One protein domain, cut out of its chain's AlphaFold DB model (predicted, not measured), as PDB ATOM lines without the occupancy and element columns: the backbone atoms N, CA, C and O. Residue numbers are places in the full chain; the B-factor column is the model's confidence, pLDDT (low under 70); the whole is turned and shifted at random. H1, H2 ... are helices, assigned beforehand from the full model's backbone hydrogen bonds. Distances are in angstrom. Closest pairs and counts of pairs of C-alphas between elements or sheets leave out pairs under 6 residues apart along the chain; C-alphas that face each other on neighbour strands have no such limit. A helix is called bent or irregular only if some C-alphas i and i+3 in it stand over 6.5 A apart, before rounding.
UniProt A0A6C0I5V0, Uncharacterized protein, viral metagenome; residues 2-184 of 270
ATOM      1  N   ALA A   2     196.460 181.931 148.590       72.19
ATOM      2  CA  ALA A   2     195.061 182.186 148.991       72.19
ATOM      3  C   ALA A   2     194.040 181.208 148.363       72.19
ATOM      4  O   ALA A   2     193.207 180.648 149.069       72.19
ATOM      5  N   GLU A   3     194.168 180.930 147.064       76.44
ATOM      6  CA  GLU A   3     193.312 179.986 146.325       76.44
ATOM      7  C   GLU A   3     193.415 178.545 146.849       76.44
ATOM      8  O   GLU A   3     192.410 177.848 146.950       76.44
ATOM      9  N   VAL A   4     194.613 178.110 147.257       76.50
ATOM     10  CA  VAL A   4     194.848 176.765 147.811       76.50
ATOM     11  C   VAL A   4     194.189 176.623 149.186       76.50
ATOM     12  O   VAL A   4     193.563 175.604 149.465       76.50
ATOM     13  N   GLN A   5     194.251 177.662 150.025       78.69
ATOM     14  CA  GLN A   5     193.554 177.683 151.317       78.69
ATOM     15  C   GLN A   5     192.027 177.753 151.147       78.69
ATOM     16  O   GLN A   5     191.288 177.103 151.889       78.69
ATOM     17  N   PHE A   6     191.542 178.482 150.135       81.19
ATOM     18  CA  PHE A   6     190.127 178.490 149.762       81.19
ATOM     19  C   PHE A   6     189.655 177.099 149.308       81.19
ATOM     20  O   PHE A   6     188.657 176.599 149.829       81.19
ATOM     21  N   ALA A   7     190.404 176.440 148.416       80.25
ATOM     22  CA  ALA A   7     190.120 175.080 147.962       80.25
ATOM     23  C   ALA A   7     190.129 174.077 149.128       80.25
ATOM     24  O   ALA A   7     189.156 173.339 149.285       80.25
ATOM     25  N   LYS A   8     191.157 174.122 149.996       84.94
ATOM     26  CA  LYS A   8     191.267 173.311 151.226       84.94
ATOM     27  C   LYS A   8     190.001 173.423 152.079       84.94
ATOM     28  O   LYS A   8     189.390 172.412 152.417       84.94
ATOM     29  N   LYS A   9     189.577 174.655 152.385       88.81
ATOM     30  CA  LYS A   9     188.375 174.920 153.185       88.81
ATOM     31  C   LYS A   9     187.102 174.438 152.488       88.81
ATOM     32  O   LYS A   9     186.240 173.852 153.137       88.81
ATOM     33  N   HIS A  10     186.966 174.673 151.183       89.69
ATOM     34  CA  HIS A  10     185.756 174.312 150.446       89.69
ATOM     35  C   HIS A  10     185.569 172.791 150.348       89.69
ATOM     36  O   HIS A  10     184.482 172.295 150.653       89.69
ATOM     37  N   ILE A  11     186.622 172.042 149.997       89.38
ATOM     38  CA  ILE A  11     186.536 170.581 149.853       89.38
ATOM     39  C   ILE A  11     186.339 169.881 151.205       89.38
ATOM     40  O   ILE A  11     185.473 169.012 151.309       89.38
ATOM     41  N   ARG A  12     187.024 170.325 152.275       93.38
ATOM     42  CA  ARG A  12     186.784 169.810 153.636       93.38
ATOM     43  C   ARG A  12     185.378 170.134 154.133       93.38
ATOM     44  O   ARG A  12     184.732 169.263 154.703       93.38
ATOM     45  N   ASN A  13     184.854 171.336 153.881       94.00
ATOM     46  CA  ASN A  13     183.475 171.663 154.260       94.00
ATOM     47  C   ASN A  13     182.453 170.809 153.498       94.00
ATOM     48  O   ASN A  13     181.473 170.363 154.090       94.00
ATOM     49  N   ARG A  14     182.686 170.533 152.207       92.88
ATOM     50  CA  ARG A  14     181.832 169.627 151.425       92.88
ATOM     51  C   ARG A  14     181.875 168.193 151.958       92.88
ATOM     52  O   ARG A  14     180.827 167.557 152.005       92.88
ATOM     53  N   PHE A  15     183.045 167.718 152.389       94.06
ATOM     54  CA  PHE A  15     183.203 166.414 153.034       94.06
ATOM     55  C   PHE A  15     182.509 166.360 154.406       94.06
ATOM     56  O   PHE A  15     181.728 165.442 154.649       94.06
ATOM     57  N   SER A  16     182.697 167.379 155.257       95.19
ATOM     58  CA  SER A  16     182.028 167.497 156.566       95.19
ATOM     59  C   SER A  16     180.505 167.379 156.433       95.19
ATOM     60  O   SER A  16     179.894 166.513 157.057       95.19
ATOM     61  N   LEU A  17     179.900 168.134 155.507       93.69
ATOM     62  CA  LEU A  17     178.457 168.087 155.228       93.69
ATOM     63  C   LEU A  17     177.934 166.712 154.767       93.69
ATOM     64  O   LEU A  17     176.734 166.477 154.861       93.69
ATOM     65  N   MET A  18     178.799 165.831 154.257       93.69
ATOM     66  CA  MET A  18     178.427 164.499 153.757       93.69
ATOM     67  C   MET A  18     178.674 163.368 154.755       93.69
ATOM     68  O   MET A  18     178.116 162.290 154.579       93.69
ATOM     69  N   VAL A  19     179.492 163.593 155.787       94.75
ATOM     70  CA  VAL A  19     179.874 162.557 156.763       94.75
ATOM     71  C   VAL A  19     179.361 162.884 158.159       94.75
ATOM     72  O   VAL A  19     178.761 162.027 158.807       94.75
ATOM     73  N   MET A  20     179.546 164.123 158.618       95.88
ATOM     74  CA  MET A  20     179.277 164.500 160.006       95.88
ATOM     75  C   MET A  20     177.821 164.304 160.442       95.88
ATOM     76  O   MET A  20     177.642 163.763 161.531       95.88
ATOM     77  N   PRO A  21     176.781 164.622 159.639       95.38
ATOM     78  CA  PRO A  21     175.396 164.371 160.046       95.38
ATOM     79  C   PRO A  21     175.137 162.902 160.406       95.38
ATOM     80  O   PRO A  21     174.476 162.619 161.403       95.38
ATOM     81  N   TYR A  22     175.715 161.973 159.640       96.00
ATOM     82  CA  TYR A  22     175.534 160.535 159.834       96.00
ATOM     83  C   TYR A  22     176.409 159.987 160.966       96.00
ATOM     84  O   TYR A  22     175.962 159.096 161.682       96.00
ATOM     85  N   VAL A  23     177.607 160.540 161.193       96.62
ATOM     86  CA  VAL A  23     178.427 160.211 162.377       96.62
ATOM     87  C   VAL A  23     177.734 160.677 163.663       96.62
ATOM     88  O   VAL A  23     177.642 159.920 164.631       96.62
ATOM     89  N   THR A  24     177.173 161.889 163.660       96.25
ATOM     90  CA  THR A  24     176.359 162.416 164.763       96.25
ATOM     91  C   THR A  24     175.125 161.540 165.001       96.25
ATOM     92  O   THR A  24     174.856 161.171 166.141       96.25
ATOM     93  N   GLU A  25     174.404 161.141 163.950       96.12
ATOM     94  CA  GLU A  25     173.285 160.187 164.032       96.12
ATOM     95  C   GLU A  25     173.710 158.837 164.638       96.12
ATOM     96  O   GLU A  25     173.021 158.317 165.516       96.12
ATOM     97  N   GLY A  26     174.869 158.299 164.245       95.94
ATOM     98  CA  GLY A  26     175.415 157.070 164.821       95.94
ATOM     99  C   GLY A  26     175.668 157.191 166.326       95.94
ATOM    100  O   GLY A  26     175.267 156.309 167.087       95.94
ATOM    101  N   LEU A  27     176.229 158.314 166.786       97.12
ATOM    102  CA  LEU A  27     176.399 158.599 168.220       97.12
ATOM    103  C   LEU A  27     175.057 158.748 168.954       97.12
ATOM    104  O   LEU A  27     174.906 158.210 170.052       97.12
ATOM    105  N   TRP A  28     174.065 159.411 168.348       96.56
ATOM    106  CA  TRP A  28     172.707 159.471 168.906       96.56
ATOM    107  C   TRP A  28     172.066 158.085 168.998       96.56
ATOM    108  O   TRP A  28     171.463 157.787 170.022       96.56
ATOM    109  N   SER A  29     172.284 157.189 168.030       96.69
ATOM    110  CA  SER A  29     171.789 155.807 168.123       96.69
ATOM    111  C   SER A  29     172.387 155.050 169.321       96.69
ATOM    112  O   SER A  29     171.701 154.262 169.970       96.69
ATOM    113  N   VAL A  30     173.649 155.322 169.687       96.69
ATOM    114  CA  VAL A  30     174.278 154.758 170.896       96.69
ATOM    115  C   VAL A  30     173.662 155.354 172.170       96.69
ATOM    116  O   VAL A  30     173.445 154.623 173.139       96.69
ATOM    117  N   TYR A  31     173.315 156.646 172.167       97.00
ATOM    118  CA  TYR A  31     172.591 157.286 173.271       97.00
ATOM    119  C   TYR A  31     171.166 156.743 173.438       97.00
ATOM    120  O   TYR A  31     170.763 156.405 174.552       97.00
ATOM    121  N   ASP A  32     170.418 156.594 172.347       96.19
ATOM    122  CA  ASP A  32     169.053 156.065 172.372       96.19
ATOM    123  C   ASP A  32     169.033 154.602 172.848       96.19
ATOM    124  O   ASP A  32     168.181 154.226 173.653       96.19
ATOM    125  N   ASN A  33     170.033 153.798 172.465       95.62
ATOM    126  CA  ASN A  33     170.231 152.458 173.026       95.62
ATOM    127  C   ASN A  33     170.489 152.491 174.546       95.62
ATOM    128  O   ASN A  33     169.854 151.736 175.287       95.62
ATOM    129  N   ALA A  34     171.363 153.382 175.036       95.38
ATOM    130  CA  ALA A  34     171.596 153.553 176.476       95.38
ATOM    131  C   ALA A  34     170.313 153.954 177.224       95.38
ATOM    132  O   ALA A  34     170.017 153.413 178.290       95.38
ATOM    133  N   LYS A  35     169.529 154.864 176.637       94.69
ATOM    134  CA  LYS A  35     168.248 155.322 177.177       94.69
ATOM    135  C   LYS A  35     167.231 154.183 177.267       94.69
ATOM    136  O   LYS A  35     166.660 153.986 178.334       94.69
ATOM    137  N   VAL A  36     167.063 153.383 176.211       95.25
ATOM    138  CA  VAL A  36     166.150 152.220 176.206       95.25
ATOM    139  C   VAL A  36     166.547 151.173 177.255       95.25
ATOM    140  O   VAL A  36     165.673 150.567 177.875       95.25
ATOM    141  N   VAL A  37     167.846 150.956 177.490       93.75
ATOM    142  CA  VAL A  37     168.331 150.066 178.565       93.75
ATOM    143  C   VAL A  37     167.996 150.641 179.947       93.75
ATOM    144  O   VAL A  37     167.436 149.938 180.790       93.75
ATOM    145  N   CYS A  38     168.266 151.926 180.177       93.44
ATOM    146  CA  CYS A  38     167.972 152.588 181.449       93.44
ATOM    147  C   CYS A  38     166.467 152.709 181.741       93.44
ATOM    148  O   CYS A  38     166.069 152.548 182.893       93.44
ATOM    149  N   GLU A  39     165.623 152.928 180.730       93.44
ATOM    150  CA  GLU A  39     164.158 152.942 180.865       93.44
ATOM    151  C   GLU A  39     163.611 151.565 181.273       93.44
ATOM    152  O   GLU A  39     162.800 151.488 182.195       93.44
ATOM    153  N   LYS A  40     164.103 150.473 180.666       94.19
ATOM    154  CA  LYS A  40     163.729 149.094 181.045       94.19
ATOM    155  C   LYS A  40     164.098 148.751 182.491       94.19
ATOM    156  O   LYS A  40     163.356 148.027 183.146       94.19
ATOM    157  N   ASN A  41     165.213 149.292 182.980       92.38
ATOM    158  CA  ASN A  41     165.712 149.050 184.335       92.38
ATOM    159  C   ASN A  41     165.189 150.065 185.373       92.38
ATOM    160  O   ASN A  41     165.540 149.966 186.546       92.38
ATOM    161  N   GLY A  42     164.398 151.068 184.968       90.00
ATOM    162  CA  GLY A  42     163.931 152.149 185.850       90.00
ATOM    163  C   GLY A  42     165.021 153.135 186.305       90.00
ATOM    164  O   GLY A  42     164.783 153.939 187.202       90.00
ATOM    165  N   GLN A  43     166.208 153.107 185.695       91.25
ATOM    166  CA  GLN A  43     167.406 153.853 186.103       91.25
ATOM    167  C   GLN A  43     167.732 155.002 185.130       91.25
ATOM    168  O   GLN A  43     168.850 155.113 184.622       91.25
ATOM    169  N   ILE A  44     166.753 155.869 184.846       87.94
ATOM    170  CA  ILE A  44     166.884 156.947 183.843       87.94
ATOM    171  C   ILE A  44     168.050 157.900 184.168       87.94
ATOM    172  O   ILE A  44     168.769 158.311 183.255       87.94
ATOM    173  N   ASP A  45     168.317 158.187 185.444       87.75
ATOM    174  CA  ASP A  45     169.433 159.054 185.851       87.75
ATOM    175  C   ASP A  45     170.820 158.491 185.489       87.75
ATOM    176  O   ASP A  45     171.766 159.257 185.305       87.75
ATOM    177  N   GLN A  46     170.943 157.171 185.304       92.56
ATOM    178  CA  GLN A  46     172.192 156.513 184.902       92.56
ATOM    179  C   GLN A  46     172.407 156.487 183.378       92.56
ATOM    180  O   GLN A  46     173.452 156.023 182.923       92.56
ATOM    181  N   THR A  47     171.483 157.033 182.571       94.75
ATOM    182  CA  THR A  47     171.564 157.008 181.091       94.75
ATOM    183  C   THR A  47     172.898 157.542 180.561       94.75
ATOM    184  O   THR A  47     173.453 156.980 179.620       94.75
ATOM    185  N   LEU A  48     173.453 158.594 181.177       94.81
ATOM    186  CA  LEU A  48     174.747 159.160 180.772       94.81
ATOM    187  C   LEU A  48     175.925 158.216 181.061       94.81
ATOM    188  O   LEU A  48     176.798 158.071 180.209       94.81
ATOM    189  N   LYS A  49     175.918 157.535 182.214       95.25
ATOM    190  CA  LYS A  49     176.933 156.540 182.597       95.25
ATOM    191  C   LYS A  49     176.873 155.326 181.664       95.25
ATOM    192  O   LYS A  49     177.899 154.884 181.154       95.25
ATOM    193  N   THR A  50     175.667 154.845 181.357       95.81
ATOM    194  CA  THR A  50     175.438 153.767 180.381       95.81
ATOM    195  C   THR A  50     175.908 154.168 178.981       95.81
ATOM    196  O   THR A  50     176.623 153.403 178.339       95.81
ATOM    197  N   PHE A  51     175.586 155.381 178.521       97.44
ATOM    198  CA  PHE A  51     176.056 155.906 177.235       97.44
ATOM    199  C   PHE A  51     177.587 155.982 177.167       97.44
ATOM    200  O   PHE A  51     178.183 155.459 176.227       97.44
ATOM    201  N   GLN A  52     178.232 156.549 178.192       97.31
ATOM    202  CA  GLN A  52     179.691 156.586 178.310       97.31
ATOM    203  C   GLN A  52     180.306 155.181 178.245       97.31
ATOM    204  O   GLN A  52     181.280 154.985 177.517       97.31
ATOM    205  N   ASN A  53     179.716 154.191 178.920       96.81
ATOM    206  CA  ASN A  53     180.165 152.799 178.834       96.81
ATOM    207  C   ASN A  53     180.031 152.243 177.407       96.81
ATOM    208  O   ASN A  53     180.986 151.650 176.903       96.81
ATOM    209  N   LEU A  54     178.903 152.473 176.719       96.62
ATOM    210  CA  LEU A  54     178.705 152.022 175.334       96.62
ATOM    211  C   LEU A  54     179.707 152.655 174.351       96.62
ATOM    212  O   LEU A  54     180.196 151.962 173.456       96.62
ATOM    213  N   LEU A  55     180.086 153.926 174.541       97.38
ATOM    214  CA  LEU A  55     181.119 154.582 173.725       97.38
ATOM    215  C   LEU A  55     182.486 153.872 173.809       97.38
ATOM    216  O   LEU A  55     183.224 153.861 172.824       97.38
ATOM    217  N   THR A  56     182.819 153.217 174.932       96.56
ATOM    218  CA  THR A  56     184.097 152.481 175.083       96.56
ATOM    219  C   THR A  56     184.217 151.238 174.191       96.56
ATOM    220  O   THR A  56     185.322 150.724 174.002       96.56
ATOM    221  N   TYR A  57     183.110 150.773 173.601       95.81
ATOM    222  CA  TYR A  57     183.100 149.664 172.643       95.81
ATOM    223  C   TYR A  57     183.341 150.117 171.195       95.81
ATOM    224  O   TYR A  57     183.672 149.284 170.358       95.81
ATOM    225  N   ILE A  58     183.240 151.416 170.881       95.69
ATOM    226  CA  ILE A  58     183.457 151.940 169.517       95.69
ATOM    227  C   ILE A  58     184.872 151.648 168.981       95.69
ATOM    228  O   ILE A  58     185.000 151.185 167.844       95.69
ATOM    229  N   PRO A  59     185.956 151.798 169.774       95.38
ATOM    230  CA  PRO A  59     187.290 151.395 169.336       95.38
ATOM    231  C   PRO A  59     187.448 149.894 169.053       95.38
ATOM    232  O   PRO A  59     188.398 149.531 168.364       95.38
ATOM    233  N   LYS A  60     186.535 149.059 169.575       95.38
ATOM    234  CA  LYS A  60     186.539 147.588 169.530       95.38
ATOM    235  C   LYS A  60     185.513 147.010 168.538       95.38
ATOM    236  O   LYS A  60     185.115 145.865 168.692       95.38
ATOM    237  N   TRP A  61     185.012 147.804 167.590       95.44
ATOM    238  CA  TRP A  61     184.128 147.285 166.541       95.44
ATOM    239  C   TRP A  61     184.861 146.315 165.618       95.44
ATOM    240  O   TRP A  61     185.959 146.625 165.156       95.44
ATOM    241  N   ASP A  62     184.197 145.205 165.312       95.12
ATOM    242  CA  ASP A  62     184.602 144.240 164.292       95.12
ATOM    243  C   ASP A  62     184.430 144.816 162.879       95.12
ATOM    244  O   ASP A  62     183.600 145.708 162.649       95.12
ATOM    245  N   ASP A  63     185.174 144.271 161.914       94.38
ATOM    246  CA  ASP A  63     185.173 144.758 160.529       94.38
ATOM    247  C   ASP A  63     183.779 144.691 159.882       94.38
ATOM    248  O   ASP A  63     183.385 145.623 159.184       94.38
ATOM    249  N   ASP A  64     182.976 143.660 160.165       95.81
ATOM    250  CA  ASP A  64     181.599 143.548 159.654       95.81
ATOM    251  C   ASP A  64     180.701 144.691 160.147       95.81
ATOM    252  O   ASP A  64     179.946 145.290 159.373       95.81
ATOM    253  N   ARG A  65     180.817 145.049 161.432       94.81
ATOM    254  CA  ARG A  65     180.067 146.160 162.031       94.81
ATOM    255  C   ARG A  65     180.517 147.501 161.458       94.81
ATOM    256  O   ARG A  65     179.679 148.361 161.185       94.81
ATOM    257  N   LEU A  66     181.823 147.672 161.258       95.81
ATOM    258  CA  LEU A  66     182.391 148.858 160.626       95.81
ATOM    259  C   LEU A  66     181.933 148.992 159.165       95.81
ATOM    260  O   LEU A  66     181.506 150.071 158.758       95.81
ATOM    261  N   ASN A  67     181.960 147.908 158.390       95.50
ATOM    262  CA  ASN A  67     181.537 147.893 156.990       95.50
ATOM    263  C   ASN A  67     180.031 148.168 156.838       95.50
ATOM    264  O   ASN A  67     179.635 148.930 155.953       95.50
ATOM    265  N   ALA A  68     179.195 147.623 157.729       96.19
ATOM    266  CA  ALA A  68     177.768 147.945 157.780       96.19
ATOM    267  C   ALA A  68     177.524 149.444 158.043       96.19
ATOM    268  O   ALA A  68     176.694 150.063 157.378       96.19
ATOM    269  N   GLU A  69     178.287 150.048 158.958       95.00
ATOM    270  CA  GLU A  69     178.187 151.477 159.276       95.00
ATOM    271  C   GLU A  69     178.697 152.376 158.134       95.00
ATOM    272  O   GLU A  69     178.058 153.371 157.793       95.00
ATOM    273  N   VAL A  70     179.794 152.006 157.466       95.38
ATOM    274  CA  VAL A  70     180.288 152.714 156.269       95.38
ATOM    275  C   VAL A  70     179.257 152.658 155.138       95.38
ATOM    276  O   VAL A  70     178.960 153.686 154.528       95.38
ATOM    277  N   SER A  71     178.657 151.487 154.907       95.31
ATOM    278  CA  SER A  71     177.584 151.291 153.923       95.31
ATOM    279  C   SER A  71     176.341 152.130 154.249       95.31
ATOM    280  O   SER A  71     175.761 152.763 153.359       95.31
ATOM    281  N   ARG A  72     175.975 152.237 155.538       95.62
ATOM    282  CA  ARG A  72     174.911 153.136 156.011       95.62
ATOM    283  C   ARG A  72     175.221 154.595 155.667       95.62
ATOM    284  O   ARG A  72     174.366 155.259 155.086       95.62
ATOM    285  N   ILE A  73     176.432 155.078 155.956       95.50
ATOM    286  CA  ILE A  73     176.856 156.461 155.659       95.50
ATOM    287  C   ILE A  73     176.859 156.729 154.143       95.50
ATOM    288  O   ILE A  73     176.329 157.749 153.698       95.50
ATOM    289  N   GLN A  74     177.398 155.820 153.326       93.81
ATOM    290  CA  GLN A  74     177.394 155.951 151.860       93.81
ATOM    291  C   GLN A  74     175.966 155.997 151.293       93.81
ATOM    292  O   GLN A  74     175.645 156.872 150.486       93.81
ATOM    293  N   THR A  75     175.090 155.106 151.762       94.44
ATOM    294  CA  THR A  75     173.687 155.038 151.326       94.44
ATOM    295  C   THR A  75     172.906 156.283 151.749       94.44
ATOM    296  O   THR A  75     172.196 156.872 150.936       94.44
ATOM    297  N   ALA A  76     173.055 156.715 153.004       93.50
ATOM    298  CA  ALA A  76     172.303 157.836 153.563       93.50
ATOM    299  C   ALA A  76     172.778 159.205 153.042       93.50
ATOM    300  O   ALA A  76     171.954 160.103 152.867       93.50
ATOM    301  N   SER A  77     174.076 159.356 152.746       91.31
ATOM    302  CA  SER A  77     174.643 160.557 152.100       91.31
ATOM    303  C   SER A  77     174.337 160.656 150.604       91.31
ATOM    304  O   SER A  77     174.475 161.733 150.019       91.31
ATOM    305  N   GLY A  78     173.955 159.545 149.959       91.12
ATOM    306  CA  GLY A  78     173.788 159.468 148.505       91.12
ATOM    307  C   GLY A  78     175.085 159.726 147.723       91.12
ATOM    308  O   GLY A  78     175.038 160.036 146.533       91.12
ATOM    309  N   CYS A  79     176.244 159.643 148.386       89.06
ATOM    310  CA  CYS A  79     177.542 160.015 147.837       89.06
ATOM    311  C   CYS A  79     178.338 158.760 147.458       89.06
ATOM    312  O   CYS A  79     179.095 158.217 148.263       89.06
ATOM    313  N   SER A  80     178.192 158.304 146.211       88.81
ATOM    314  CA  SER A  80     178.930 157.139 145.695       88.81
ATOM    315  C   SER A  80     180.447 157.349 145.624       88.81
ATOM    316  O   SER A  80     181.187 156.376 145.628       88.81
ATOM    317  N   TYR A  81     180.901 158.605 145.578       90.75
ATOM    318  CA  TYR A  81     182.302 159.005 145.407       90.75
ATOM    319  C   TYR A  81     182.957 159.474 146.725       90.75
ATOM    320  O   TYR A  81     183.840 160.338 146.747       90.75
ATOM    321  N   LEU A  82     182.465 158.980 147.868       92.31
ATOM    322  CA  LEU A  82     182.886 159.449 149.192       92.31
ATOM    323  C   LEU A  82     184.372 159.162 149.486       92.31
ATOM    324  O   LEU A  82     185.030 159.964 150.151       92.31
ATOM    325  N   GLU A  83     184.916 158.064 148.955       93.06
ATOM    326  CA  GLU A  83     186.332 157.701 149.099       93.06
ATOM    327  C   GLU A  83     187.245 158.585 148.231       93.06
ATOM    328  O   GLU A  83     188.282 159.071 148.692       93.06
ATOM    329  N   GLU A  84     186.846 158.870 146.992       92.00
ATOM    330  CA  GLU A  84     187.542 159.807 146.110       92.00
ATOM    331  C   GLU A  84     187.494 161.227 146.677       92.00
ATOM    332  O   GLU A  84     188.483 161.957 146.587       92.00
ATOM    333  N   MET A  85     186.386 161.613 147.319       92.00
ATOM    334  CA  MET A  85     186.280 162.901 148.006       92.00
ATOM    335  C   MET A  85     187.224 162.975 149.213       92.00
ATOM    336  O   MET A  85     187.935 163.970 149.339       92.00
ATOM    337  N   LEU A  86     187.299 161.931 150.053       94.12
ATOM    338  CA  LEU A  86     188.287 161.838 151.140       94.12
ATOM    339  C   LEU A  86     189.721 161.957 150.602       94.12
ATOM    340  O   LEU A  86     190.510 162.769 151.085       94.12
ATOM    341  N   THR A  87     190.036 161.191 149.555       91.75
ATOM    342  CA  THR A  87     191.344 161.222 148.885       91.75
ATOM    343  C   THR A  87     191.655 162.632 148.370       91.75
ATOM    344  O   THR A  87     192.744 163.154 148.598       91.75
ATOM    345  N   GLY A  88     190.680 163.296 147.742       90.50
ATOM    346  CA  GLY A  88     190.793 164.671 147.259       90.50
ATOM    347  C   GLY A  88     191.031 165.699 148.370       90.50
ATOM    348  O   GLY A  88     191.828 166.621 148.175       90.50
ATOM    349  N   VAL A  89     190.403 165.538 149.543       92.31
ATOM    350  CA  VAL A  89     190.684 166.369 150.730       92.31
ATOM    351  C   VAL A  89     192.144 166.196 151.153       92.31
ATOM    352  O   VAL A  89     192.865 167.192 151.231       92.31
ATOM    353  N   LEU A  90     192.607 164.958 151.349       90.81
ATOM    354  CA  LEU A  90     193.968 164.667 151.822       90.81
ATOM    355  C   LEU A  90     195.045 165.134 150.824       90.81
ATOM    356  O   LEU A  90     195.997 165.809 151.216       90.81
ATOM    357  N   VAL A  91     194.847 164.912 149.520       87.88
ATOM    358  CA  VAL A  91     195.730 165.444 148.460       87.88
ATOM    359  C   VAL A  91     195.725 166.978 148.435       87.88
ATOM    360  O   VAL A  91     196.772 167.595 148.232       87.88
ATOM    361  N   THR A  92     194.583 167.629 148.679       88.50
ATOM    362  CA  THR A  92     194.516 169.100 148.773       88.50
ATOM    363  C   THR A  92     195.247 169.621 150.013       88.50
ATOM    364  O   THR A  92     195.908 170.657 149.942       88.50
ATOM    365  N   TYR A  93     195.180 168.895 151.134       87.75
ATOM    366  CA  TYR A  93     195.931 169.208 152.352       87.75
ATOM    367  C   TYR A  93     197.441 169.090 152.088       87.75
ATOM    368  O   TYR A  93     198.167 170.054 152.325       87.75
ATOM    369  N   LEU A  94     197.905 167.983 151.496       85.25
ATOM    370  CA  LEU A  94     199.308 167.786 151.104       85.25
ATOM    371  C   LEU A  94     199.816 168.876 150.153       85.25
ATOM    372  O   LEU A  94     200.857 169.478 150.411       85.25
ATOM    373  N   ARG A  95     199.052 169.209 149.104       82.94
ATOM    374  CA  ARG A  95     199.382 170.313 148.184       82.94
ATOM    375  C   ARG A  95     199.468 171.663 148.896       82.94
ATOM    376  O   ARG A  95     200.307 172.484 148.531       82.94
ATOM    377  N   ALA A  96     198.647 171.900 149.921       82.31
ATOM    378  CA  ALA A  96     198.756 173.105 150.737       82.31
ATOM    379  C   ALA A  96     200.096 173.162 151.491       82.31
ATOM    380  O   ALA A  96     200.732 174.215 151.466       82.31
ATOM    381  N   PHE A  97     200.566 172.051 152.073       76.88
ATOM    382  CA  PHE A  97     201.878 171.987 152.737       76.88
ATOM    383  C   PHE A  97     203.049 172.108 151.751       76.88
ATOM    384  O   PHE A  97     203.925 172.947 151.960       76.88
ATOM    385  N   ALA A  98     203.018 171.381 150.630       73.38
ATOM    386  CA  ALA A  98     204.030 171.499 149.575       73.38
ATOM    387  C   ALA A  98     204.126 172.939 149.028       73.38
ATOM    388  O   ALA A  98     205.220 173.466 148.839       73.38
ATOM    389  N   SER A  99     202.995 173.646 148.881       70.38
ATOM    390  CA  SER A  99     202.987 175.053 148.440       70.38
ATOM    391  C   SER A  99     203.635 176.042 149.426       70.38
ATOM    392  O   SER A  99     203.932 177.171 149.040       70.38
ATOM    393  N   VAL A 100     203.853 175.639 150.685       68.94
ATOM    394  CA  VAL A 100     204.625 176.411 151.677       68.94
ATOM    395  C   VAL A 100     206.123 176.099 151.577       68.94
ATOM    396  O   VAL A 100     206.933 177.003 151.780       68.94
ATOM    397  N   GLN A 101     206.484 174.858 151.225       60.91
ATOM    398  CA  GLN A 101     207.870 174.422 150.990       60.91
ATOM    399  C   GLN A 101     208.458 175.021 149.696       60.91
ATOM    400  O   GLN A 101     209.633 175.375 149.669       60.91
ATOM    401  N   TYR A 102     207.635 175.237 148.659       57.12
ATOM    402  CA  TYR A 102     208.033 175.693 147.309       57.12
ATOM    403  C   TYR A 102     208.519 177.162 147.196       57.12
ATOM    404  O   TYR A 102     208.305 177.831 146.183       57.12
ATOM    405  N   LYS A 103     209.154 177.709 148.242       54.28
ATOM    406  CA  LYS A 103     209.853 179.009 148.195       54.28
ATOM    407  C   LYS A 103     211.238 178.927 147.549       54.28
ATOM    408  O   LYS A 103     211.768 179.967 147.167       54.28
ATOM    409  N   SER A 104     211.792 177.724 147.435       45.66
ATOM    410  CA  SER A 104     213.015 177.433 146.687       45.66
ATOM    411  C   SER A 104     212.644 176.721 145.389       45.66
ATOM    412  O   SER A 104     211.805 175.823 145.386       45.66
ATOM    413  N   THR A 105     213.221 177.171 144.283       48.84
ATOM    414  CA  THR A 105     212.857 176.742 142.933       48.84
ATOM    415  C   THR A 105     213.398 175.342 142.602       48.84
ATOM    416  O   THR A 105     214.556 175.064 142.885       48.84
ATOM    417  N   GLU A 106     212.588 174.552 141.885       47.56
ATOM    418  CA  GLU A 106     212.954 173.413 141.005       47.56
ATOM    419  C   GLU A 106     212.832 171.948 141.484       47.56
ATOM    420  O   GLU A 106     212.816 171.092 140.602       47.56
ATOM    421  N   ASP A 107     212.588 171.624 142.759       50.56
ATOM    422  CA  ASP A 107     212.389 170.213 143.166       50.56
ATOM    423  C   ASP A 107     210.911 169.832 143.390       50.56
ATOM    424  O   ASP A 107     210.241 170.297 144.319       50.56
ATOM    425  N   ASN A 108     210.398 168.917 142.556       50.66
ATOM    426  CA  ASN A 108     209.118 168.244 142.789       50.66
ATOM    427  C   ASN A 108     209.279 167.229 143.928       50.66
ATOM    428  O   ASN A 108     209.770 166.124 143.719       50.66
ATOM    429  N   ILE A 109     208.848 167.592 145.137       54.53
ATOM    430  CA  ILE A 109     208.862 166.675 146.281       54.53
ATOM    431  C   ILE A 109     207.766 165.619 146.088       54.53
ATOM    432  O   ILE A 109     206.586 165.867 146.352       54.53
ATOM    433  N   GLU A 110     208.169 164.425 145.657       56.75
ATOM    434  CA  GLU A 110     207.328 163.229 145.659       56.75
ATOM    435  C   GLU A 110     207.087 162.776 147.107       56.75
ATOM    436  O   GLU A 110     207.872 162.050 147.713       56.75
ATOM    437  N   VAL A 111     205.990 163.254 147.699       63.06
ATOM    438  CA  VAL A 111     205.500 162.730 148.979       63.06
ATOM    439  C   VAL A 111     204.752 161.433 148.701       63.06
ATOM    440  O   VAL A 111     203.629 161.461 148.193       63.06
ATOM    441  N   GLU A 112     205.356 160.308 149.073       63.78
ATOM    442  CA  GLU A 112     204.685 159.011 149.086       63.78
ATOM    443  C   GLU A 112     203.452 159.083 150.006       63.78
ATOM    444  O   GLU A 112     203.552 159.311 151.216       63.78
ATOM    445  N   PHE A 113     202.266 158.957 149.407       73.50
ATOM    446  CA  PHE A 113     200.982 159.032 150.096       73.50
ATOM    447  C   PHE A 113     200.161 157.781 149.793       73.50
ATOM    448  O   PHE A 113     199.534 157.662 148.738       73.50
ATOM    449  N   GLU A 114     200.148 156.855 150.748       76.69
ATOM    450  CA  GLU A 114     199.235 155.717 150.733       76.69
ATOM    451  C   GLU A 114     197.793 156.214 150.928       76.69
ATOM    452  O   GLU A 114     197.488 156.921 151.893       76.69
ATOM    453  N   ARG A 115     196.883 155.843 150.018       83.62
ATOM    454  CA  ARG A 115     195.459 156.178 150.153       83.62
ATOM    455  C   ARG A 115     194.865 155.397 151.336       83.62
ATOM    456  O   ARG A 115     194.784 154.173 151.249       83.62
ATOM    457  N   PRO A 116     194.348 156.054 152.390       87.19
ATOM    458  CA  PRO A 116     193.657 155.337 153.451       87.19
ATOM    459  C   PRO A 116     192.291 154.831 152.952       87.19
ATOM    460  O   PRO A 116     191.525 155.622 152.395       87.19
ATOM    461  N   PRO A 117     191.937 153.553 153.180       92.19
ATOM    462  CA  PRO A 117     190.624 153.036 152.808       92.19
ATOM    463  C   PRO A 117     189.530 153.682 153.669       92.19
ATOM    464  O   PRO A 117     189.719 153.909 154.872       92.19
ATOM    465  N   LEU A 118     188.364 153.953 153.072       93.38
ATOM    466  CA  LEU A 118     187.275 154.682 153.734       93.38
ATOM    467  C   LEU A 118     186.851 154.080 155.095       93.38
ATOM    468  O   LEU A 118     186.716 154.862 156.040       93.38
ATOM    469  N   PRO A 119     186.721 152.745 155.280       95.69
ATOM    470  CA  PRO A 119     186.409 152.166 156.590       95.69
ATOM    471  C   PRO A 119     187.415 152.527 157.686       95.69
ATOM    472  O   PRO A 119     187.018 152.898 158.790       95.69
ATOM    473  N   ARG A 120     188.721 152.523 157.379       95.50
ATOM    474  CA  ARG A 120     189.778 152.903 158.333       95.50
ATOM    475  C   ARG A 120     189.641 154.364 158.763       95.50
ATOM    476  O   ARG A 120     189.806 154.667 159.945       95.50
ATOM    477  N   PHE A 121     189.322 155.256 157.824       96.38
ATOM    478  CA  PHE A 121     189.072 156.667 158.122       96.38
ATOM    479  C   PHE A 121     187.825 156.856 158.992       96.38
ATOM    480  O   PHE A 121     187.891 157.528 160.021       96.38
ATOM    481  N   ILE A 122     186.709 156.218 158.630       96.69
ATOM    482  CA  ILE A 122     185.455 156.294 159.390       96.69
ATOM    483  C   ILE A 122     185.628 155.718 160.803       96.69
ATOM    484  O   ILE A 122     185.141 156.322 161.758       96.69
ATOM    485  N   HIS A 123     186.386 154.629 160.990       97.25
ATOM    486  CA  HIS A 123     186.663 154.093 162.331       97.25
ATOM    487  C   HIS A 123     187.527 155.030 163.176       97.25
ATOM    488  O   HIS A 123     187.275 155.179 164.369       97.25
ATOM    489  N   ALA A 124     188.531 155.676 162.576       97.31
ATOM    490  CA  ALA A 124     189.343 156.681 163.260       97.31
ATOM    491  C   ALA A 124     188.501 157.902 163.674       97.31
ATOM    492  O   ALA A 124     188.575 158.324 164.829       97.31
ATOM    493  N   LEU A 125     187.630 158.386 162.780       97.88
ATOM    494  CA  LEU A 125     186.689 159.469 163.068       97.88
ATOM    495  C   LEU A 125     185.737 159.093 164.208       97.88
ATOM    496  O   LEU A 125     185.562 159.873 165.140       97.88
ATOM    497  N   TYR A 126     185.181 157.878 164.188       97.94
ATOM    498  CA  TYR A 126     184.335 157.371 165.268       97.94
ATOM    499  C   TYR A 126     185.081 157.214 166.597       97.94
ATOM    500  O   TYR A 126     184.498 157.506 167.637       97.94
ATOM    501  N   LYS A 127     186.357 156.806 166.598       97.75
ATOM    502  CA  LYS A 127     187.185 156.740 167.820       97.75
ATOM    503  C   LYS A 127     187.388 158.124 168.439       97.75
ATOM    504  O   LYS A 127     187.212 158.271 169.648       97.75
ATOM    505  N   GLU A 128     187.707 159.135 167.630       98.19
ATOM    506  CA  GLU A 128     187.869 160.511 168.116       98.19
ATOM    507  C   GLU A 128     186.533 161.101 168.586       98.19
ATOM    508  O   GLU A 128     186.425 161.601 169.706       98.19
ATOM    509  N   ALA A 129     185.487 160.956 167.773       97.94
ATOM    510  CA  ALA A 129     184.144 161.426 168.081       97.94
ATOM    511  C   ALA A 129     183.570 160.767 169.349       97.94
ATOM    512  O   ALA A 129     182.962 161.450 170.174       97.94
ATOM    513  N   ALA A 130     183.820 159.469 169.559       97.69
ATOM    514  CA  ALA A 130     183.466 158.759 170.787       97.69
ATOM    515  C   ALA A 130     184.238 159.290 172.000       97.69
ATOM    516  O   ALA A 130     183.641 159.486 173.056       97.69
ATOM    517  N   ARG A 131     185.539 159.584 171.860       97.62
ATOM    518  CA  ARG A 131     186.355 160.174 172.934       97.62
ATOM    519  C   ARG A 131     185.828 161.547 173.357       97.62
ATOM    520  O   ARG A 131     185.626 161.774 174.550       97.62
ATOM    521  N   GLN A 132     185.553 162.433 172.400       97.75
ATOM    522  CA  GLN A 132     185.003 163.762 172.698       97.75
ATOM    523  C   GLN A 132     183.571 163.687 173.247       97.75
ATOM    524  O   GLN A 132     183.235 164.413 174.184       97.75
ATOM    525  N   SER A 133     182.749 162.766 172.732       97.31
ATOM    526  CA  SER A 133     181.391 162.501 173.238       97.31
ATOM    527  C   SER A 133     181.390 161.910 174.647       97.31
ATOM    528  O   SER A 133     180.487 162.199 175.425       97.31
ATOM    529  N   TRP A 134     182.404 161.117 175.006       97.75
ATOM    530  CA  TRP A 134     182.569 160.573 176.353       97.75
ATOM    531  C   TRP A 134     182.917 161.679 177.352       97.75
ATOM    532  O   TRP A 134     182.302 161.762 178.415       97.75
ATOM    533  N   GLN A 135     183.849 162.568 176.987       97.00
ATOM    534  CA  GLN A 135     184.234 163.725 177.807       97.00
ATOM    535  C   GLN A 135     183.076 164.723 177.964       97.00
ATOM    536  O   GLN A 135     182.853 165.247 179.052       97.00
ATOM    537  N   ASN A 136     182.299 164.937 176.899       96.69
ATOM    538  CA  ASN A 136     181.191 165.893 176.858       96.69
ATOM    539  C   ASN A 136     179.811 165.216 176.903       96.69
ATOM    540  O   ASN A 136     178.842 165.725 176.341       96.69
ATOM    541  N   ALA A 137     179.694 164.074 177.593       95.44
ATOM    542  CA  ALA A 137     178.470 163.266 177.614       95.44
ATOM    543  C   ALA A 137     177.226 164.047 178.084       95.44
ATOM    544  O   ALA A 137     176.113 163.769 177.640       95.44
ATOM    545  N   TYR A 138     177.408 165.076 178.920       94.00
ATOM    546  CA  TYR A 138     176.341 165.976 179.366       94.00
ATOM    547  C   TYR A 138     175.593 166.672 178.212       94.00
ATOM    548  O   TYR A 138     174.413 166.990 178.372       94.00
ATOM    549  N   LEU A 139     176.217 166.859 177.041       95.44
ATOM    550  CA  LEU A 139     175.566 167.436 175.858       95.44
ATOM    551  C   LEU A 139     174.446 166.535 175.314       95.44
ATOM    552  O   LEU A 139     173.429 167.041 174.840       95.44
ATOM    553  N   PHE A 140     174.572 165.213 175.464       94.62
ATOM    554  CA  PHE A 140     173.548 164.248 175.050       94.62
ATOM    555  C   PHE A 140     172.347 164.183 176.005       94.62
ATOM    556  O   PHE A 140     171.349 163.540 175.690       94.62
ATOM    557  N   LYS A 141     172.394 164.839 177.174       91.00
ATOM    558  CA  LYS A 141     171.334 164.756 178.188       91.00
ATOM    559  C   LYS A 141     169.987 165.281 177.664       91.00
ATOM    560  O   LYS A 141     169.785 166.488 177.545       91.00
ATOM    561  N   THR A 142     169.026 164.379 177.438       87.62
ATOM    562  CA  THR A 142     167.645 164.754 177.064       87.62
ATOM    563  C   THR A 142     166.692 164.864 178.257       87.62
ATOM    564  O   THR A 142     165.725 165.622 178.207       87.62
ATOM    565  N   TYR A 143     166.919 164.111 179.339       85.06
ATOM    566  CA  TYR A 143     166.054 164.152 180.525       85.06
ATOM    567  C   TYR A 143     166.291 165.435 181.341       85.06
ATOM    568  O   TYR A 143     167.392 165.984 181.330       85.06
ATOM    569  N   SER A 144     165.259 165.927 182.040       83.19
ATOM    570  CA  SER A 144     165.284 167.158 182.865       83.19
ATOM    571  C   SER A 144     165.855 168.428 182.192       83.19
ATOM    572  O   SER A 144     166.184 169.392 182.878       83.19
ATOM    573  N   THR A 145     165.945 168.469 180.856       88.62
ATOM    574  CA  THR A 145     166.626 169.542 180.108       88.62
ATOM    575  C   THR A 145     165.659 170.232 179.149       88.62
ATOM    576  O   THR A 145     165.024 169.569 178.331       88.62
ATOM    577  N   SER A 146     165.542 171.562 179.240       93.12
ATOM    578  CA  SER A 146     164.671 172.374 178.369       93.12
ATOM    579  C   SER A 146     165.023 172.203 176.887       93.12
ATOM    580  O   SER A 146     166.200 172.117 176.541       93.12
ATOM    581  N   THR A 147     164.024 172.232 176.002       92.00
ATOM    582  CA  THR A 147     164.196 172.149 174.539       92.00
ATOM    583  C   THR A 147     165.191 173.183 173.998       92.00
ATOM    584  O   THR A 147     165.980 172.871 173.111       92.00
ATOM    585  N   GLU A 148     165.214 174.396 174.565       94.50
ATOM    586  CA  GLU A 148     166.190 175.436 174.203       94.50
ATOM    587  C   GLU A 148     167.627 175.009 174.543       94.50
ATOM    588  O   GLU A 148     168.541 175.187 173.738       94.50
ATOM    589  N   GLN A 149     167.824 174.393 175.712       94.25
ATOM    590  CA  GLN A 149     169.130 173.890 176.126       94.25
ATOM    591  C   GLN A 149     169.541 172.669 175.295       94.25
ATOM    592  O   GLN A 149     170.691 172.591 174.882       94.25
ATOM    593  N   GLN A 150     168.614 171.768 174.955       93.12
ATOM    594  CA  GLN A 150     168.898 170.653 174.042       93.12
ATOM    595  C   GLN A 150     169.336 171.149 172.650       93.12
ATOM    596  O   GLN A 150     170.262 170.593 172.060       93.12
ATOM    597  N   ALA A 151     168.721 172.220 172.135       93.62
ATOM    598  CA  ALA A 151     169.126 172.839 170.871       93.62
ATOM    599  C   ALA A 151     170.519 173.496 170.953       93.62
ATOM    600  O   ALA A 151     171.309 173.368 170.016       93.62
ATOM    601  N   ARG A 152     170.852 174.149 172.080       95.50
ATOM    602  CA  ARG A 152     172.215 174.655 172.343       95.50
ATOM    603  C   ARG A 152     173.234 173.518 172.402       95.50
ATOM    604  O   ARG A 152     174.217 173.578 171.671       95.50
ATOM    605  N   ASN A 153     172.955 172.474 173.184       95.50
ATOM    606  CA  ASN A 153     173.833 171.316 173.333       95.50
ATOM    607  C   ASN A 153     174.116 170.633 171.987       95.50
ATOM    608  O   ASN A 153     175.258 170.285 171.718       95.50
ATOM    609  N   ARG A 154     173.102 170.467 171.121       94.38
ATOM    610  CA  ARG A 154     173.285 169.904 169.767       94.38
ATOM    611  C   ARG A 154     174.227 170.757 168.918       94.38
ATOM    612  O   ARG A 154     175.149 170.221 168.322       94.38
ATOM    613  N   LYS A 155     174.058 172.084 168.926       95.56
ATOM    614  CA  LYS A 155     174.949 172.998 168.195       95.56
ATOM    615  C   LYS A 155     176.387 172.983 168.736       95.56
ATOM    616  O   LYS A 155     177.331 173.117 167.966       95.56
ATOM    617  N   GLU A 156     176.554 172.865 170.049       96.56
ATOM    618  CA  GLU A 156     177.866 172.747 170.695       96.56
ATOM    619  C   GLU A 156     178.537 171.405 170.371       96.56
ATOM    620  O   GLU A 156     179.710 171.374 170.005       96.56
ATOM    621  N   LEU A 157     177.763 170.317 170.388       96.38
ATOM    622  CA  LEU A 157     178.190 168.995 169.939       96.38
ATOM    623  C   LEU A 157     178.655 169.017 168.477       96.38
ATOM    624  O   LEU A 157     179.740 168.524 168.189       96.38
ATOM    625  N   ASP A 158     177.890 169.627 167.567       95.31
ATOM    626  CA  ASP A 158     178.263 169.728 166.150       95.31
ATOM    627  C   ASP A 158     179.611 170.455 165.964       95.31
ATOM    628  O   ASP A 158     180.418 170.045 165.133       95.31
ATOM    629  N   LEU A 159     179.903 171.489 166.768       96.38
ATOM    630  CA  LEU A 159     181.200 172.185 166.752       96.38
ATOM    631  C   LEU A 159     182.348 171.301 167.266       96.38
ATOM    632  O   LEU A 159     183.431 171.299 166.679       96.38
ATOM    633  N   ILE A 160     182.119 170.539 168.338       97.25
ATOM    634  CA  ILE A 160     183.102 169.590 168.889       97.25
ATOM    635  C   ILE A 160     183.391 168.471 167.877       97.25
ATOM    636  O   ILE A 160     184.549 168.118 167.647       97.25
ATOM    637  N   LEU A 161     182.351 167.935 167.233       96.75
ATOM    638  CA  LEU A 161     182.465 166.868 166.241       96.75
ATOM    639  C   LEU A 161     183.115 167.347 164.936       96.75
ATOM    640  O   LEU A 161     183.923 166.620 164.362       96.75
ATOM    641  N   ASP A 162     182.862 168.579 164.496       95.50
ATOM    642  CA  ASP A 162     183.582 169.171 163.360       95.50
ATOM    643  C   ASP A 162     185.088 169.355 163.679       95.50
ATOM    644  O   ASP A 162     185.937 169.131 162.818       95.50
ATOM    645  N   GLY A 163     185.451 169.616 164.943       96.31
ATOM    646  CA  GLY A 163     186.843 169.554 165.420       96.31
ATOM    647  C   GLY A 163     187.445 168.136 165.458       96.31
ATOM    648  O   GLY A 163     188.643 167.957 165.209       96.31
ATOM    649  N   CYS A 164     186.623 167.105 165.705       97.19
ATOM    650  CA  CYS A 164     187.042 165.699 165.590       97.19
ATOM    651  C   CYS A 164     187.431 165.358 164.148       97.19
ATOM    652  O   CYS A 164     188.393 164.619 163.930       97.19
ATOM    653  N   LEU A 165     186.709 165.907 163.164       96.25
ATOM    654  CA  LEU A 165     187.005 165.707 161.749       96.25
ATOM    655  C   LEU A 165     188.375 166.273 161.365       96.25
ATOM    656  O   LEU A 165     189.140 165.562 160.719       96.25
ATOM    657  N   ASP A 166     188.711 167.495 161.784       94.69
ATOM    658  CA  ASP A 166     190.038 168.066 161.505       94.69
ATOM    659  C   ASP A 166     191.153 167.268 162.193       94.69
ATOM    660  O   ASP A 166     192.120 166.884 161.540       94.69
ATOM    661  N   THR A 167     190.967 166.914 163.471       95.75
ATOM    662  CA  THR A 167     191.909 166.066 164.229       95.75
ATOM    663  C   THR A 167     192.131 164.715 163.538       95.75
ATOM    664  O   THR A 167     193.255 164.216 163.464       95.75
ATOM    665  N   THR A 168     191.063 164.130 162.984       96.50
ATOM    666  CA  THR A 168     191.135 162.869 162.239       96.50
ATOM    667  C   THR A 168     191.844 163.063 160.904       96.50
ATOM    668  O   THR A 168     192.787 162.327 160.635       96.50
ATOM    669  N   LEU A 169     191.456 164.051 160.088       94.06
ATOM    670  CA  LEU A 169     192.103 164.355 158.803       94.06
ATOM    671  C   LEU A 169     193.610 164.576 158.969       94.06
ATOM    672  O   LEU A 169     194.393 163.989 158.226       94.06
ATOM    673  N   ASP A 170     194.013 165.348 159.979       91.06
ATOM    674  CA  ASP A 170     195.423 165.598 160.267       91.06
ATOM    675  C   ASP A 170     196.151 164.318 160.725       91.06
ATOM    676  O   ASP A 170     197.319 164.140 160.395       91.06
ATOM    677  N   SER A 171     195.489 163.368 161.400       92.12
ATOM    678  CA  SER A 171     196.107 162.080 161.782       92.12
ATOM    679  C   SER A 171     196.457 161.164 160.598       92.12
ATOM    680  O   SER A 171     197.315 160.292 160.737       92.12
ATOM    681  N   PHE A 172     195.836 161.377 159.431       90.94
ATOM    682  CA  PHE A 172     196.137 160.652 158.188       90.94
ATOM    683  C   PHE A 172     197.227 161.320 157.338       90.94
ATOM    684  O   PHE A 172     197.564 160.807 156.271       90.94
ATOM    685  N   LEU A 173     197.800 162.445 157.780       88.25
ATOM    686  CA  LEU A 173     198.908 163.085 157.075       88.25
ATOM    687  C   LEU A 173     200.268 162.511 157.520       88.25
ATOM    688  O   LEU A 173     200.502 162.329 158.718       88.25
ATOM    689  N   PRO A 174     201.213 162.275 156.587       85.94
ATOM    690  CA  PRO A 174     202.550 161.764 156.885       85.94
ATOM    691  C   PRO A 174     203.453 162.864 157.472       85.94
ATOM    692  O   PRO A 174     204.441 163.281 156.867       85.94
ATOM    693  N   TRP A 175     203.127 163.345 158.678       83.00
ATOM    694  CA  TRP A 175     203.809 164.480 159.314       83.00
ATOM    695  C   TRP A 175     205.322 164.322 159.431       83.00
ATOM    696  O   TRP A 175     206.026 165.315 159.292       83.00
ATOM    697  N   LYS A 176     205.834 163.100 159.633       80.94
ATOM    698  CA  LYS A 176     207.283 162.839 159.656       80.94
ATOM    699  C   LYS A 176     207.946 163.262 158.342       80.94
ATOM    700  O   LYS A 176     208.826 164.111 158.367       80.94
ATOM    701  N   SER A 177     207.436 162.775 157.208       78.38
ATOM    702  CA  SER A 177     207.918 163.138 155.866       78.38
ATOM    703  C   SER A 177     207.775 164.642 155.594       78.38
ATOM    704  O   SER A 177     208.719 165.289 155.142       78.38
ATOM    705  N   ILE A 178     206.631 165.239 155.958       77.19
ATOM    706  CA  ILE A 178     206.389 166.685 155.794       77.19
ATOM    707  C   ILE A 178     207.409 167.519 156.591       77.19
ATOM    708  O   ILE A 178     207.923 168.509 156.072       77.19
ATOM    709  N   VAL A 179     207.704 167.131 157.835       76.88
ATOM    710  CA  VAL A 179     208.628 167.839 158.737       76.88
ATOM    711  C   VAL A 179     210.086 167.619 158.337       76.88
ATOM    712  O   VAL A 179     210.840 168.587 158.263       76.88
ATOM    713  N   GLU A 180     210.484 166.388 158.016       76.19
ATOM    714  CA  GLU A 180     211.828 166.079 157.514       76.19
ATOM    715  C   GLU A 180     212.130 166.863 156.232       76.19
ATOM    716  O   GLU A 180     213.186 167.478 156.126       76.19
ATOM    717  N   ASN A 181     211.180 166.936 155.295       70.94
ATOM    718  CA  ASN A 181     211.333 167.725 154.070       70.94
ATOM    719  C   ASN A 181     211.242 169.245 154.301       70.94
ATOM    720  O   ASN A 181     211.726 170.004 153.471       70.94
ATOM    721  N   TYR A 182     210.668 169.707 155.418       67.62
ATOM    722  CA  TYR A 182     210.673 171.128 155.794       67.62
ATOM    723  C   TYR A 182     212.010 171.577 156.414       67.62
ATOM    724  O   TYR A 182     212.375 172.744 156.287       67.62
ATOM    725  N   PHE A 183     212.729 170.670 157.086       67.00
ATOM    726  CA  PHE A 183     214.018 170.956 157.735       67.00
ATOM    727  C   PHE A 183     215.251 170.490 156.952       67.00
ATOM    728  O   PHE A 183     216.366 170.845 157.329       67.00
ATOM    729  N   LYS A 184     215.083 169.752 155.849       67.12
ATOM    730  CA  LYS A 184     216.123 169.651 154.819       67.12
ATOM    731  C   LYS A 184     216.343 171.050 154.249       67.12
ATOM    732  O   LYS A 184     215.479 171.585 153.558       67.12
TER     733      LYS A 184
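This is residues 2 to 184 of the 270 residues of an uncharacterized protein of viral metagenome (UniProt A0A6C0I5V0). An elongated, crossed assembly of helices is built along one long bent helix, H1, with H5 in the middle, crossed by H7 and H3. H4 runs back side by side with the arm H1a, H2 folds back over residues 30 to 38 of H1b, and the opposite end of the long axis holds H8 and the turn near Glu 106 of the long loop 102 to 117, which runs from there back to H5. The printed part has 183 residues with eight named helices, H1 to H8 in chain order, and no named strand; the class is all helix. It is only just loose, close to compact, with a radius of gyration of the C-alphas of 19.3 A, and spans 70 by 36 by 32 A.

H1, residues 2 to 40, was assigned as one helix by its hydrogen bonds but is bent: C-alphas 18 and 21 are 7.0 A apart. Its arms H1a, residues 2 to 18, and H1b, residues 21 to 40, stand at a shallow tilt of 34 degrees, only just short of steep. H1a touches H4, residues 82 to 101, opposite ways at a shallow tilt of 23 degrees; their closest C-alphas, Lys 8 and Thr 92, are 5.9 A apart. H1b, with residues 30 to 38 alone, touches H2, residues 44 to 55, opposite ways at a steep tilt of 47 degrees, closest at C-alphas Cys 38 and Ile 44, 5.1 A. H2 is irregular, with C-alphas 45 and 48 7.4 A apart. H5, residues 118 to 135, touches H7, residues 147 to 171, opposite ways at a steep tilt of 47 degrees, with C-alphas Leu 125 and Thr 168 closest at 5.7 A. H3, residues 63 to 77, is about perpendicular to H5 at 88 degrees and touches it, closest at C-alphas Val 70 and Pro 119, 6.2 A. H6, residues 137 to 140, touches H7, with C-alphas Leu 139 and Asn 153 closest at 4.9 A. H8, residues 175 to 183, is close to H4 but not clearly touching, with C-alphas Gln 101 and Tyr 182 closest at 6.5 A. H2 and H7 are apart. Every O i to N i+4 pair is within hydrogen-bond range in H1a, H1b, H3, H5, H7 and H8, but 6 of 8 in H2 and 15 of 16 in H4; H6 is too short for such a pair.

H1a begins at C-alpha 2, (195.061, 182.186, 148.991), and is 24.7 A long; H1b is 28.5 A. H4 measures 29.2 A, H5 25.9 A and H3 20.8 A. H7, 35.8 A, begins at C-alpha 147, (164.196, 172.149, 174.539). H8 ends at C-alpha 183, (214.018, 170.956, 157.735).

The C-alphas of Gly 42 and Glu 106, the two farthest apart, are 69.8 A apart. The printed part has no cut, and the link from H4 to H5, 16 residues, is long. Mean pLDDT of the printed part is 88.9; residues 100 to 112 and 182 to 184 are under 70.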